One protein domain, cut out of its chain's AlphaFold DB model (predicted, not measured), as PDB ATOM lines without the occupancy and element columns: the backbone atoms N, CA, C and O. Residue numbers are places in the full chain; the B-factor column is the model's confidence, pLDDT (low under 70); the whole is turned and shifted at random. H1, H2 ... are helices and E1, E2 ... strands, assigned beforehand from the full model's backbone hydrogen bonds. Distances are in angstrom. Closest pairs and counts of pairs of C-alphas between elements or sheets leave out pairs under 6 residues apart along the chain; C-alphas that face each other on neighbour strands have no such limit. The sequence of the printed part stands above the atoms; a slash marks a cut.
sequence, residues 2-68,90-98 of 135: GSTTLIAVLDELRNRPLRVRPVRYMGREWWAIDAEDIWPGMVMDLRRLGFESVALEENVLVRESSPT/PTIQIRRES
ATOM      1  N   GLY A   2     -24.767 -19.690 -34.601       50.59
ATOM      2  CA  GLY A   2     -23.860 -19.136 -33.591       50.59
ATOM      3  C   GLY A   2     -24.196 -19.715 -32.221       50.59
ATOM      4  O   GLY A   2     -25.351 -19.642 -31.800       50.59
ATOM      5  N   SER A   3     -23.225 -20.335 -31.559       57.12
ATOM      6  CA  SER A   3     -23.350 -20.767 -30.171       57.12
ATOM      7  C   SER A   3     -23.469 -19.521 -29.303       57.12
ATOM      8  O   SER A   3     -22.526 -18.745 -29.175       57.12
ATOM      9  N   THR A   4     -24.654 -19.272 -28.752       67.19
ATOM     10  CA  THR A   4     -24.841 -18.198 -27.778       67.19
ATOM     11  C   THR A   4     -24.203 -18.629 -26.463       67.19
ATOM     12  O   THR A   4     -24.758 -19.483 -25.770       67.19
ATOM     13  N   THR A   5     -23.054 -18.053 -26.128       80.31
ATOM     14  CA  THR A   5     -22.390 -18.273 -24.842       80.31
ATOM     15  C   THR A   5     -23.091 -17.448 -23.761       80.31
ATOM     16  O   THR A   5     -23.403 -16.272 -23.961       80.31
ATOM     17  N   LEU A   6     -23.403 -18.070 -22.622       86.94
ATOM     18  CA  LEU A   6     -23.903 -17.358 -21.447       86.94
ATOM     19  C   LEU A   6     -22.748 -17.157 -20.484       86.94
ATOM     20  O   LEU A   6     -21.996 -18.094 -20.230       86.94
ATOM     21  N   ILE A   7     -22.654 -15.961 -19.920       87.81
ATOM     22  CA  ILE A   7     -21.639 -15.638 -18.929       87.81
ATOM     23  C   ILE A   7     -22.318 -15.292 -17.612       87.81
ATOM     24  O   ILE A   7     -23.262 -14.502 -17.562       87.81
ATOM     25  N   ALA A   8     -21.841 -15.916 -16.545       86.75
ATOM     26  CA  ALA A   8     -22.187 -15.595 -15.177       86.75
ATOM     27  C   ALA A   8     -21.117 -14.679 -14.591       86.75
ATOM     28  O   ALA A   8     -19.932 -15.006 -14.606       86.75
ATOM     29  N   VAL A   9     -21.541 -13.554 -14.026       84.56
ATOM     30  CA  VAL A   9     -20.707 -12.734 -13.149       84.56
ATOM     31  C   VAL A   9     -21.165 -12.989 -11.721       84.56
ATOM     32  O   VAL A   9     -22.345 -12.846 -11.389       84.56
ATOM     33  N   LEU A  10     -20.217 -13.415 -10.895       81.38
ATOM     34  CA  LEU A  10     -20.404 -13.593  -9.464       81.38
ATOM     35  C   LEU A  10     -19.811 -12.360  -8.775       81.38
ATOM     36  O   LEU A  10     -18.586 -12.235  -8.700       81.38
ATOM     37  N   ASP A  11     -20.671 -11.457  -8.299       72.75
ATOM     38  CA  ASP A  11     -20.263 -10.148  -7.751       72.75
ATOM     39  C   ASP A  11     -19.216 -10.294  -6.625       72.75
ATOM     40  O   ASP A  11     -18.239  -9.550  -6.537       72.75
ATOM     41  N   GLU A  12     -19.365 -11.338  -5.811       74.25
ATOM     42  CA  GLU A  12     -18.508 -11.607  -4.653       74.25
ATOM     43  C   GLU A  12     -17.212 -12.366  -5.003       74.25
ATOM     44  O   GLU A  12     -16.259 -12.402  -4.220       74.25
ATOM     45  N   LEU A  13     -17.122 -12.957  -6.200       70.19
ATOM     46  CA  LEU A  13     -15.946 -13.698  -6.662       70.19
ATOM     47  C   LEU A  13     -15.078 -12.826  -7.581       70.19
ATOM     48  O   LEU A  13     -14.841 -13.145  -8.748       70.19
ATOM     49  N   ARG A  14     -14.603 -11.693  -7.050       69.75
ATOM     50  CA  ARG A  14     -13.726 -10.739  -7.762       69.75
ATOM     51  C   ARG A  14     -14.266 -10.277  -9.129       69.75
ATOM     52  O   ARG A  14     -13.473  -9.854  -9.966       69.75
ATOM     53  N   ASN A  15     -15.579 -10.353  -9.369       71.69
ATOM     54  CA  ASN A  15     -16.204 -10.085 -10.670       71.69
ATOM     55  C   ASN A  15     -15.607 -10.897 -11.833       71.69
ATOM     56  O   ASN A  15     -15.564 -10.417 -12.967       71.69
ATOM     57  N   ARG A  16     -15.117 -12.115 -11.570       80.50
ATOM     58  CA  ARG A  16     -14.612 -12.991 -12.630       80.50
ATOM     59  C   ARG A  16     -15.791 -13.447 -13.509       80.50
ATOM     60  O   ARG A  16     -16.715 -14.054 -12.963       80.50
ATOM     61  N   PRO A  17     -15.784 -13.176 -14.829       86.06
ATOM     62  CA  PRO A  17     -16.776 -13.737 -15.738       86.06
ATOM     63  C   PRO A  17     -16.524 -15.239 -15.902       86.06
ATOM     64  O   PRO A  17     -15.379 -15.661 -16.064       86.06
ATOM     65  N   LEU A  18     -17.586 -16.039 -15.835       88.81
ATOM     66  CA  LEU A  18     -17.549 -17.493 -15.990       88.81
ATOM     67  C   LEU A  18     -18.487 -17.907 -17.114       88.81
ATOM     68  O   LEU A  18     -19.661 -17.536 -17.095       88.81
ATOM     69  N   ARG A  19     -18.016 -18.716 -18.059       91.19
ATOM     70  CA  ARG A  19     -18.897 -19.352 -19.036       91.19
ATOM     71  C   ARG A  19     -19.766 -20.367 -18.345       91.19
ATOM     72  O   ARG A  19     -19.294 -21.212 -17.586       91.19
ATOM     73  N   VAL A  20     -21.060 -20.266 -18.610       91.62
ATOM     74  CA  VAL A  20     -22.045 -21.164 -18.035       91.62
ATOM     75  C   VAL A  20     -23.028 -21.668 -19.071       91.62
ATOM     76  O   VAL A  20     -23.321 -21.026 -20.079       91.62
ATOM     77  N   ARG A  21     -23.609 -22.825 -18.779       91.75
ATOM     78  CA  ARG A  21     -24.741 -23.387 -19.518       91.75
ATOM     79  C   ARG A  21     -25.852 -23.788 -18.546       91.75
ATOM     80  O   ARG A  21     -25.551 -24.288 -17.459       91.75
ATOM     81  N   PRO A  22     -27.130 -23.582 -18.902       90.94
ATOM     82  CA  PRO A  22     -28.236 -24.017 -18.065       90.94
ATOM     83  C   PRO A  22     -28.288 -25.547 -18.056       90.94
ATOM     84  O   PRO A  22     -28.265 -26.186 -19.109       90.94
ATOM     85  N   VAL A  23     -28.366 -26.142 -16.868       92.38
ATOM     86  CA  VAL A  23     -28.479 -27.590 -16.668       92.38
ATOM     87  C   VAL A  23     -29.561 -27.870 -15.638       92.38
ATOM     88  O   VAL A  23     -29.715 -27.149 -14.655       92.38
ATOM     89  N   ARG A  24     -30.322 -28.946 -15.841       91.88
ATOM     90  CA  ARG A  24     -31.284 -29.419 -14.847       91.88
ATOM     91  C   ARG A  24     -30.663 -30.542 -14.028       91.88
ATOM     92  O   ARG A  24     -30.371 -31.603 -14.567       91.88
ATOM     93  N   TYR A  25     -30.507 -30.323 -12.727       89.12
ATOM     94  CA  TYR A  25     -29.938 -31.299 -11.797       89.12
ATOM     95  C   TYR A  25     -30.825 -31.438 -10.555       89.12
ATOM     96  O   TYR A  25     -31.272 -30.448  -9.969       89.12
ATOM     97  N   MET A  26     -31.147 -32.685 -10.192       88.19
ATOM     98  CA  MET A  26     -32.095 -33.037  -9.119       88.19
ATOM     99  C   MET A  26     -33.435 -32.281  -9.198       88.19
ATOM    100  O   MET A  26     -33.973 -31.798  -8.203       88.19
ATOM    101  N   GLY A  27     -33.969 -32.132 -10.413       87.44
ATOM    102  CA  GLY A  27     -35.252 -31.470 -10.659       87.44
ATOM    103  C   GLY A  27     -35.229 -29.939 -10.578       87.44
ATOM    104  O   GLY A  27     -36.254 -29.333 -10.892       87.44
ATOM    105  N   ARG A  28     -34.088 -29.323 -10.243       87.50
ATOM    106  CA  ARG A  28     -33.887 -27.869 -10.136       87.50
ATOM    107  C   ARG A  28     -32.991 -27.350 -11.262       87.50
ATOM    108  O   ARG A  28     -32.264 -28.128 -11.879       87.50
ATOM    109  N   GLU A  29     -33.065 -26.052 -11.533       90.69
ATOM    110  CA  GLU A  29     -32.184 -25.374 -12.487       90.69
ATOM    111  C   GLU A  29     -30.849 -25.024 -11.821       90.69
ATOM    112  O   GLU A  29     -30.804 -24.557 -10.682       90.69
ATOM    113  N   TRP A  30     -29.769 -25.298 -12.543       92.69
ATOM    114  CA  TRP A  30     -28.387 -25.040 -12.166       92.69
ATOM    115  C   TRP A  30     -27.645 -24.442 -13.357       92.69
ATOM    116  O   TRP A  30     -28.060 -24.580 -14.510       92.69
ATOM    117  N   TRP A  31     -26.505 -23.833 -13.074       93.00
ATOM    118  CA  TRP A  31     -25.568 -23.348 -14.072       93.00
ATOM    119  C   TRP A  31     -24.318 -24.215 -14.017       93.00
ATOM    120  O   TRP A  31     -23.650 -24.263 -12.987       93.00
ATOM    121  N   ALA A  32     -24.024 -24.941 -15.093       93.94
ATOM    122  CA  ALA A  32     -22.760 -25.658 -15.212       93.94
ATOM    123  C   ALA A  32     -21.692 -24.699 -15.726       93.94
ATOM    124  O   ALA A  32     -21.927 -24.044 -16.740       93.94
ATOM    125  N   ILE A  33     -20.566 -24.629 -15.025       92.69
ATOM    126  CA  ILE A  33     -19.400 -23.825 -15.395       92.69
ATOM    127  C   ILE A  33     -18.588 -24.589 -16.443       92.69
ATOM    128  O   ILE A  33     -18.446 -25.808 -16.340       92.69
ATOM    129  N   ASP A  34     -18.106 -23.876 -17.458       92.44
ATOM    130  CA  ASP A  34     -17.235 -24.424 -18.497       92.44
ATOM    131  C   ASP A  34     -15.918 -24.944 -17.907       92.44
ATOM    132  O   ASP A  34     -15.376 -24.331 -16.988       92.44
ATOM    133  N   ALA A  35     -15.409 -26.065 -18.423       90.31
ATOM    134  CA  ALA A  35     -14.250 -26.760 -17.866       90.31
ATOM    135  C   ALA A  35     -12.992 -25.878 -17.817       90.31
ATOM    136  O   ALA A  35     -12.221 -25.956 -16.862       90.31
ATOM    137  N   GLU A  36     -12.823 -24.989 -18.794       90.25
ATOM    138  CA  GLU A  36     -11.699 -24.051 -18.856       90.25
ATOM    139  C   GLU A  36     -11.754 -22.976 -17.756       90.25
ATOM    140  O   GLU A  36     -10.731 -22.403 -17.377       90.25
ATOM    141  N   ASP A  37     -12.945 -22.705 -17.214       90.06
ATOM    142  CA  ASP A  37     -13.153 -21.705 -16.168       90.06
ATOM    143  C   ASP A  37     -13.152 -22.321 -14.754       90.06
ATOM    144  O   ASP A  37     -13.292 -21.589 -13.772       90.06
ATOM    145  N   ILE A  38     -12.965 -23.641 -14.621       92.12
ATOM    146  CA  ILE A  38     -12.894 -24.364 -13.339       92.12
ATOM    147  C   ILE A  38     -11.499 -24.212 -12.716       92.12
ATOM    148  O   ILE A  38     -10.480 -24.403 -13.371       92.12
ATOM    149  N   TRP A  39     -11.434 -23.923 -11.410       92.31
ATOM    150  CA  TRP A  39     -10.178 -23.940 -10.643       92.31
ATOM    151  C   TRP A  39     -10.241 -24.874  -9.425       92.31
ATOM    152  O   TRP A  39     -11.325 -25.119  -8.873       92.31
ATOM    153  N   PRO A  40      -9.081 -25.369  -8.941       91.31
ATOM    154  CA  PRO A  40      -9.012 -26.148  -7.710       91.31
ATOM    155  C   PRO A  40      -9.610 -25.383  -6.526       91.31
ATOM    156  O   PRO A  40      -9.238 -24.246  -6.251       91.31
ATOM    157  N   GLY A  41     -10.539 -26.013  -5.807       90.50
ATOM    158  CA  GLY A  41     -11.202 -25.395  -4.654       90.50
ATOM    159  C   GLY A  41     -12.412 -24.516  -4.990       90.50
ATOM    160  O   GLY A  41     -13.074 -24.059  -4.061       90.50
ATOM    161  N   MET A  42     -12.787 -24.363  -6.267       91.62
ATOM    162  CA  MET A  42     -13.937 -23.542  -6.677       91.62
ATOM    163  C   MET A  42     -15.223 -23.861  -5.902       91.62
ATOM    164  O   MET A  42     -15.921 -22.956  -5.458       91.62
ATOM    165  N   VAL A  43     -15.537 -25.139  -5.675       91.50
ATOM    166  CA  VAL A  43     -16.724 -25.542  -4.897       91.50
ATOM    167  C   VAL A  43     -16.688 -24.974  -3.477       91.50
ATOM    168  O   VAL A  43     -17.720 -24.527  -2.973       91.50
ATOM    169  N   MET A  44     -15.515 -24.967  -2.835       90.44
ATOM    170  CA  MET A  44     -15.344 -24.398  -1.497       90.44
ATOM    171  C   MET A  44     -15.518 -22.883  -1.524       90.44
ATOM    172  O   MET A  44     -16.232 -22.353  -0.675       90.44
ATOM    173  N   ASP A  45     -14.926 -22.200  -2.502       88.62
ATOM    174  CA  ASP A  45     -15.065 -20.752  -2.653       88.62
ATOM    175  C   ASP A  45     -16.530 -20.366  -2.865       88.62
ATOM    176  O   ASP A  45     -17.068 -19.565  -2.106       88.62
ATOM    177  N   LEU A  46     -17.222 -21.020  -3.800       88.62
ATOM    178  CA  LEU A  46     -18.643 -20.788  -4.068       88.62
ATOM    179  C   LEU A  46     -19.504 -20.972  -2.810       88.62
ATOM    180  O   LEU A  46     -20.345 -20.125  -2.523       88.62
ATOM    181  N   ARG A  47     -19.248 -22.015  -2.007       86.62
ATOM    182  CA  ARG A  47     -19.960 -22.233  -0.732       86.62
ATOM    183  C   ARG A  47     -19.660 -21.157   0.303       86.62
ATOM    184  O   ARG A  47     -20.562 -20.754   1.029       86.62
ATOM    185  N   ARG A  48     -18.414 -20.683   0.381       84.00
ATOM    186  CA  ARG A  48     -18.017 -19.592   1.290       84.00
ATOM    187  C   ARG A  48     -18.664 -18.266   0.916       84.00
ATOM    188  O   ARG A  48     -18.922 -17.461   1.802       84.00
ATOM    189  N   LEU A  49     -18.936 -18.066  -0.370       82.31
ATOM    190  CA  LEU A  49     -19.692 -16.923  -0.874       82.31
ATOM    191  C   LEU A  49     -21.207 -17.096  -0.710       82.31
ATOM    192  O   LEU A  49     -21.959 -16.173  -0.995       82.31
ATOM    193  N   GLY A  50     -21.656 -18.256  -0.229       83.38
ATOM    194  CA  GLY A  50     -23.058 -18.556   0.007       83.38
ATOM    195  C   GLY A  50     -23.775 -19.167  -1.191       83.38
ATOM    196  O   GLY A  50     -24.977 -19.351  -1.104       83.38
ATOM    197  N   PHE A  51     -23.109 -19.518  -2.289       88.00
ATOM    198  CA  PHE A  51     -23.753 -20.233  -3.396       88.00
ATOM    199  C   PHE A  51     -23.924 -21.723  -3.087       88.00
ATOM    200  O   PHE A  51     -23.107 -22.347  -2.404       88.00
ATOM    201  N   GLU A  52     -24.966 -22.326  -3.653       90.44
ATOM    202  CA  GLU A  52     -25.067 -23.780  -3.705       90.44
ATOM    203  C   GLU A  52     -24.190 -24.295  -4.846       90.44
ATOM    204  O   GLU A  52     -24.349 -23.882  -5.995       90.44
ATOM    205  N   SER A  53     -23.260 -25.199  -4.531       91.25
ATOM    206  CA  SER A  53     -22.329 -25.756  -5.512       91.25
ATOM    207  C   SER A  53     -22.090 -27.256  -5.333       91.25
ATOM    208  O   SER A  53     -22.004 -27.781  -4.209       91.25
ATOM    209  N   VAL A  54     -21.975 -27.949  -6.465       93.12
ATOM    210  CA  VAL A  54     -21.776 -29.401  -6.561       93.12
ATOM    211  C   VAL A  54     -20.736 -29.686  -7.643       93.12
ATOM    212  O   VAL A  54     -20.844 -29.155  -8.743       93.12
ATOM    213  N   ALA A  55     -19.745 -30.523  -7.332       93.38
ATOM    214  CA  ALA A  55     -18.875 -31.121  -8.343       93.38
ATOM    215  C   ALA A  55     -19.523 -32.411  -8.846       93.38
ATOM    216  O   ALA A  55     -19.938 -33.241  -8.033       93.38
ATOM    217  N   LEU A  56     -19.615 -32.565 -10.160       90.69
ATOM    218  CA  LEU A  56     -20.131 -33.753 -10.818       90.69
ATOM    219  C   LEU A  56     -19.194 -34.107 -11.970       90.69
ATOM    220  O   LEU A  56     -19.169 -33.398 -12.974       90.69
ATOM    221  N   GLU A  57     -18.437 -35.194 -11.802       87.25
ATOM    222  CA  GLU A  57     -17.371 -35.590 -12.731       87.25
ATOM    223  C   GLU A  57     -16.409 -34.410 -12.964       87.25
ATOM    224  O   GLU A  57     -15.816 -33.909 -12.010       87.25
ATOM    225  N   GLU A  58     -16.309 -33.928 -14.201       86.50
ATOM    226  CA  GLU A  58     -15.472 -32.792 -14.607       86.50
ATOM    227  C   GLU A  58     -16.215 -31.447 -14.578       86.50
ATOM    228  O   GLU A  58     -15.640 -30.404 -14.865       86.50
ATOM    229  N   ASN A  59     -17.505 -31.440 -14.233       89.69
ATOM    230  CA  ASN A  59     -18.322 -30.233 -14.212       89.69
ATOM    231  C   ASN A  59     -18.489 -29.711 -12.783       89.69
ATOM    232  O   ASN A  59     -18.681 -30.469 -11.830       89.69
ATOM    233  N   VAL A  60     -18.553 -28.389 -12.642       94.50
ATOM    234  CA  VAL A  60     -19.051 -27.763 -11.416       94.50
ATOM    235  C   VAL A  60     -20.362 -27.059 -11.705       94.50
ATOM    236  O   VAL A  60     -20.467 -26.221 -12.599       94.50
ATOM    237  N   LEU A  61     -21.373 -27.418 -10.923       93.62
ATOM    238  CA  LEU A  61     -22.697 -26.825 -10.962       93.62
ATOM    239  C   LEU A  61     -22.801 -25.780  -9.859       93.62
ATOM    240  O   LEU A  61     -22.442 -26.051  -8.711       93.62
ATOM    241  N   VAL A  62     -23.339 -24.616 -10.196       92.81
ATOM    242  CA  VAL A  62     -23.601 -23.524  -9.262       92.81
ATOM    243  C   VAL A  62     -25.043 -23.049  -9.388       92.81
ATOM    244  O   VAL A  62     -25.625 -23.035 -10.473       92.81
ATOM    245  N   ARG A  63     -25.638 -22.654  -8.266       90.12
ATOM    246  CA  ARG A  63     -26.897 -21.915  -8.240       90.12
ATOM    247  C   ARG A  63     -26.951 -20.968  -7.051       90.12
ATOM    248  O   ARG A  63     -26.216 -21.122  -6.075       90.12
ATOM    249  N   GLU A  64     -27.856 -20.004  -7.134       85.25
ATOM    250  CA  GLU A  64     -28.189 -19.141  -6.007       85.25
ATOM    251  C   GLU A  64     -28.702 -20.002  -4.844       85.25
ATOM    252  O   GLU A  64     -29.545 -20.892  -5.038       85.25
ATOM    253  N   SER A  65     -28.148 -19.790  -3.648       74.31
ATOM    254  CA  SER A  65     -28.693 -20.454  -2.471       74.31
ATOM    255  C   SER A  65     -30.045 -19.849  -2.146       74.31
ATOM    256  O   SER A  65     -30.245 -18.636  -2.186       74.31
ATOM    257  N   SER A  66     -31.007 -20.701  -1.801       65.62
ATOM    258  CA  SER A  66     -32.198 -20.187  -1.134       65.62
ATOM    259  C   SER A  66     -31.760 -19.576   0.199       65.62
ATOM    260  O   SER A  66     -30.981 -20.239   0.898       65.62
ATOM    261  N   PRO A  67     -32.262 -18.387   0.589       58.38
ATOM    262  CA  PRO A  67     -31.957 -17.814   1.890       58.38
ATOM    263  C   PRO A  67     -32.289 -18.862   2.946       58.38
ATOM    264  O   PRO A  67     -33.445 -19.249   3.120       58.38
ATOM    265  N   THR A  68     -31.254 -19.388   3.600       56.62
ATOM    266  CA  THR A  68     -31.473 -20.258   4.748       56.62
ATOM    267  C   THR A  68     -32.007 -19.326   5.824       56.62
ATOM    268  O   THR A  68     -31.324 -18.343   6.117       56.62
ATOM    269  N   PRO A  90     -25.453 -13.778  -1.807       68.00
ATOM    270  CA  PRO A  90     -24.929 -14.360  -3.040       68.00
ATOM    271  C   PRO A  90     -25.873 -14.070  -4.209       68.00
ATOM    272  O   PRO A  90     -26.983 -14.583  -4.229       68.00
ATOM    273  N   THR A  91     -25.428 -13.283  -5.192       80.31
ATOM    274  CA  THR A  91     -26.212 -12.986  -6.401       80.31
ATOM    275  C   THR A  91     -25.451 -13.454  -7.639       80.31
ATOM    276  O   THR A  91     -24.273 -13.141  -7.805       80.31
ATOM    277  N   ILE A  92     -26.116 -14.225  -8.506       81.25
ATOM    278  CA  ILE A  92     -25.576 -14.629  -9.812       81.25
ATOM    279  C   ILE A  92     -26.191 -13.724 -10.876       81.25
ATOM    280  O   ILE A  92     -27.405 -13.749 -11.082       81.25
ATOM    281  N   GLN A  93     -25.368 -12.964 -11.596       83.00
ATOM    282  CA  GLN A  93     -25.833 -12.163 -12.726       83.00
ATOM    283  C   GLN A  93     -25.484 -12.863 -14.039       83.00
ATOM    284  O   GLN A  93     -24.312 -12.984 -14.389       83.00
ATOM    285  N   ILE A  94     -26.498 -13.311 -14.784       79.94
ATOM    286  CA  ILE A  94     -26.296 -13.932 -16.099       79.94
ATOM    287  C   ILE A  94     -26.451 -12.886 -17.198       79.94
ATOM    288  O   ILE A  94     -27.503 -12.255 -17.335       79.94
ATOM    289  N   ARG A  95     -25.418 -12.746 -18.026       78.31
ATOM    290  CA  ARG A  95     -25.425 -11.917 -19.229       78.31
ATOM    291  C   ARG A  95     -25.343 -12.805 -20.465       78.31
ATOM    292  O   ARG A  95     -24.578 -13.763 -20.535       78.31
ATOM    293  N   ARG A  96     -26.192 -12.495 -21.448       70.12
ATOM    294  CA  ARG A  96     -26.090 -13.050 -22.800       70.12
ATOM    295  C   ARG A  96     -25.101 -12.189 -23.548       70.12
ATOM    296  O   ARG A  96     -25.459 -11.099 -23.985       70.12
ATOM    297  N   GLU A  97     -23.880 -12.664 -23.673       63.31
ATOM    298  CA  GLU A  97     -22.872 -11.948 -24.425       63.31
ATOM    299  C   GLU A  97     -22.517 -12.701 -25.694       63.31
ATOM    300  O   GLU A  97     -21.888 -13.751 -25.691       63.31
ATOM    301  N   SER A  98     -22.927 -12.124 -26.820       51.50
ATOM    302  CA  SER A  98     -22.302 -12.366 -28.113       51.50
ATOM    303  C   SER A  98     -20.995 -11.573 -28.184       51.50
ATOM    304  O   SER A  98     -20.830 -10.728 -29.063       51.50
TER     305      SER A  98
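Overview. This is residues 2 to 68 and 90 to 98 of the 135 residues of an uncharacterized protein of Dictyobacter vulcani (UniProt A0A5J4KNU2). A single strongly twisted and curled sheet of six strands makes the body, with one short helix, H1, packed over E5 towards the E4 end of the sheet. The long strand E2 bends in the midst of the sheet, pairing by its earlier part with E1, beyond which lies E6, and by its later part with E3, beyond which lie E5 and E4. The printed part has 76 residues, with one named helix and six named strands along the chain as E1 E2 E3 H1 E4 E5 E6. The sheet has the order E4 - E5 - E3 - E2 - E1 - E6, all antiparallel, and the class is mostly strand. The whole is compact, with a radius of gyration of the C-alphas of 11.7 A and spans of 38 by 27 by 25 A.

Along the chain. The longest strand is E2, residues 17 to 25, 22.3 A from first to last C-alpha; it bends by 58 degrees at residue 22. E1, residues 6 to 10, begins at C-alpha 6 at (-23.903, -17.358, -21.447) and is 13.0 A long. E3, residues 28 to 33, measures 15.9 A. E4 is residues 52 to 56, 13.2 A, and E5 is residues 59 to 63, 13.4 A. E6, residues 92 to 96, is 13.1 A long and ends at C-alpha 96 at (-26.090, -13.050, -22.800). The helix H1, residues 42 to 48, is 9.8 A long, with C-alpha 42 at (-13.937, -23.542, -6.677).

Arrangement. E1, E2 and E3 form a meander, each strand the antiparallel neighbour of the one before. The pairing of E2 is staggered: residues 17 to 20 pair with E1, where N 18 and O 8 are 2.8 A apart, and residues 20 to 25 pair with E3, where N 23 and O 30 are 2.8 A apart. E6, an edge strand, is antiparallel to E1 at 152 degrees, with N 9 and O 93 at 2.9 A. E5 is antiparallel to E3 at 128 degrees, with N 33 and O 60 at 2.9 A. E4, the other edge strand, forms a hairpin with E5, with N 54 and O 61 at 3.0 A. E3, H1 and E4 make a split strand-helix-strand unit, two strands running the same way with a helix between them in the chain and E5 between them in the sheet; its crossover is right-handed. H1 is on the sheet at a height of 8.0 A, over E5, and runs along the strands, at 12 degrees to E5 on the local plane. The closest C-alphas of H1 and E4 are those of Val 43 and Ser 53, 5.6 A apart. In H1 every O i to N i+4 pair is within hydrogen-bond range. E4 and E6 are apart.

Size, cuts and confidence. The two C-alphas farthest apart, those of Gly 2 and Thr 68, are 39.1 A apart. Residues 69 to 89 are not printed, and C-alphas 68 and 90 across this cut are 11.8 A apart. Of the links that are printed whole, none is long. The mean pLDDT of the printed part is 83.6, with low confidence at residues 2 to 4, 14, 66 to 68, 90 and 97 to 98.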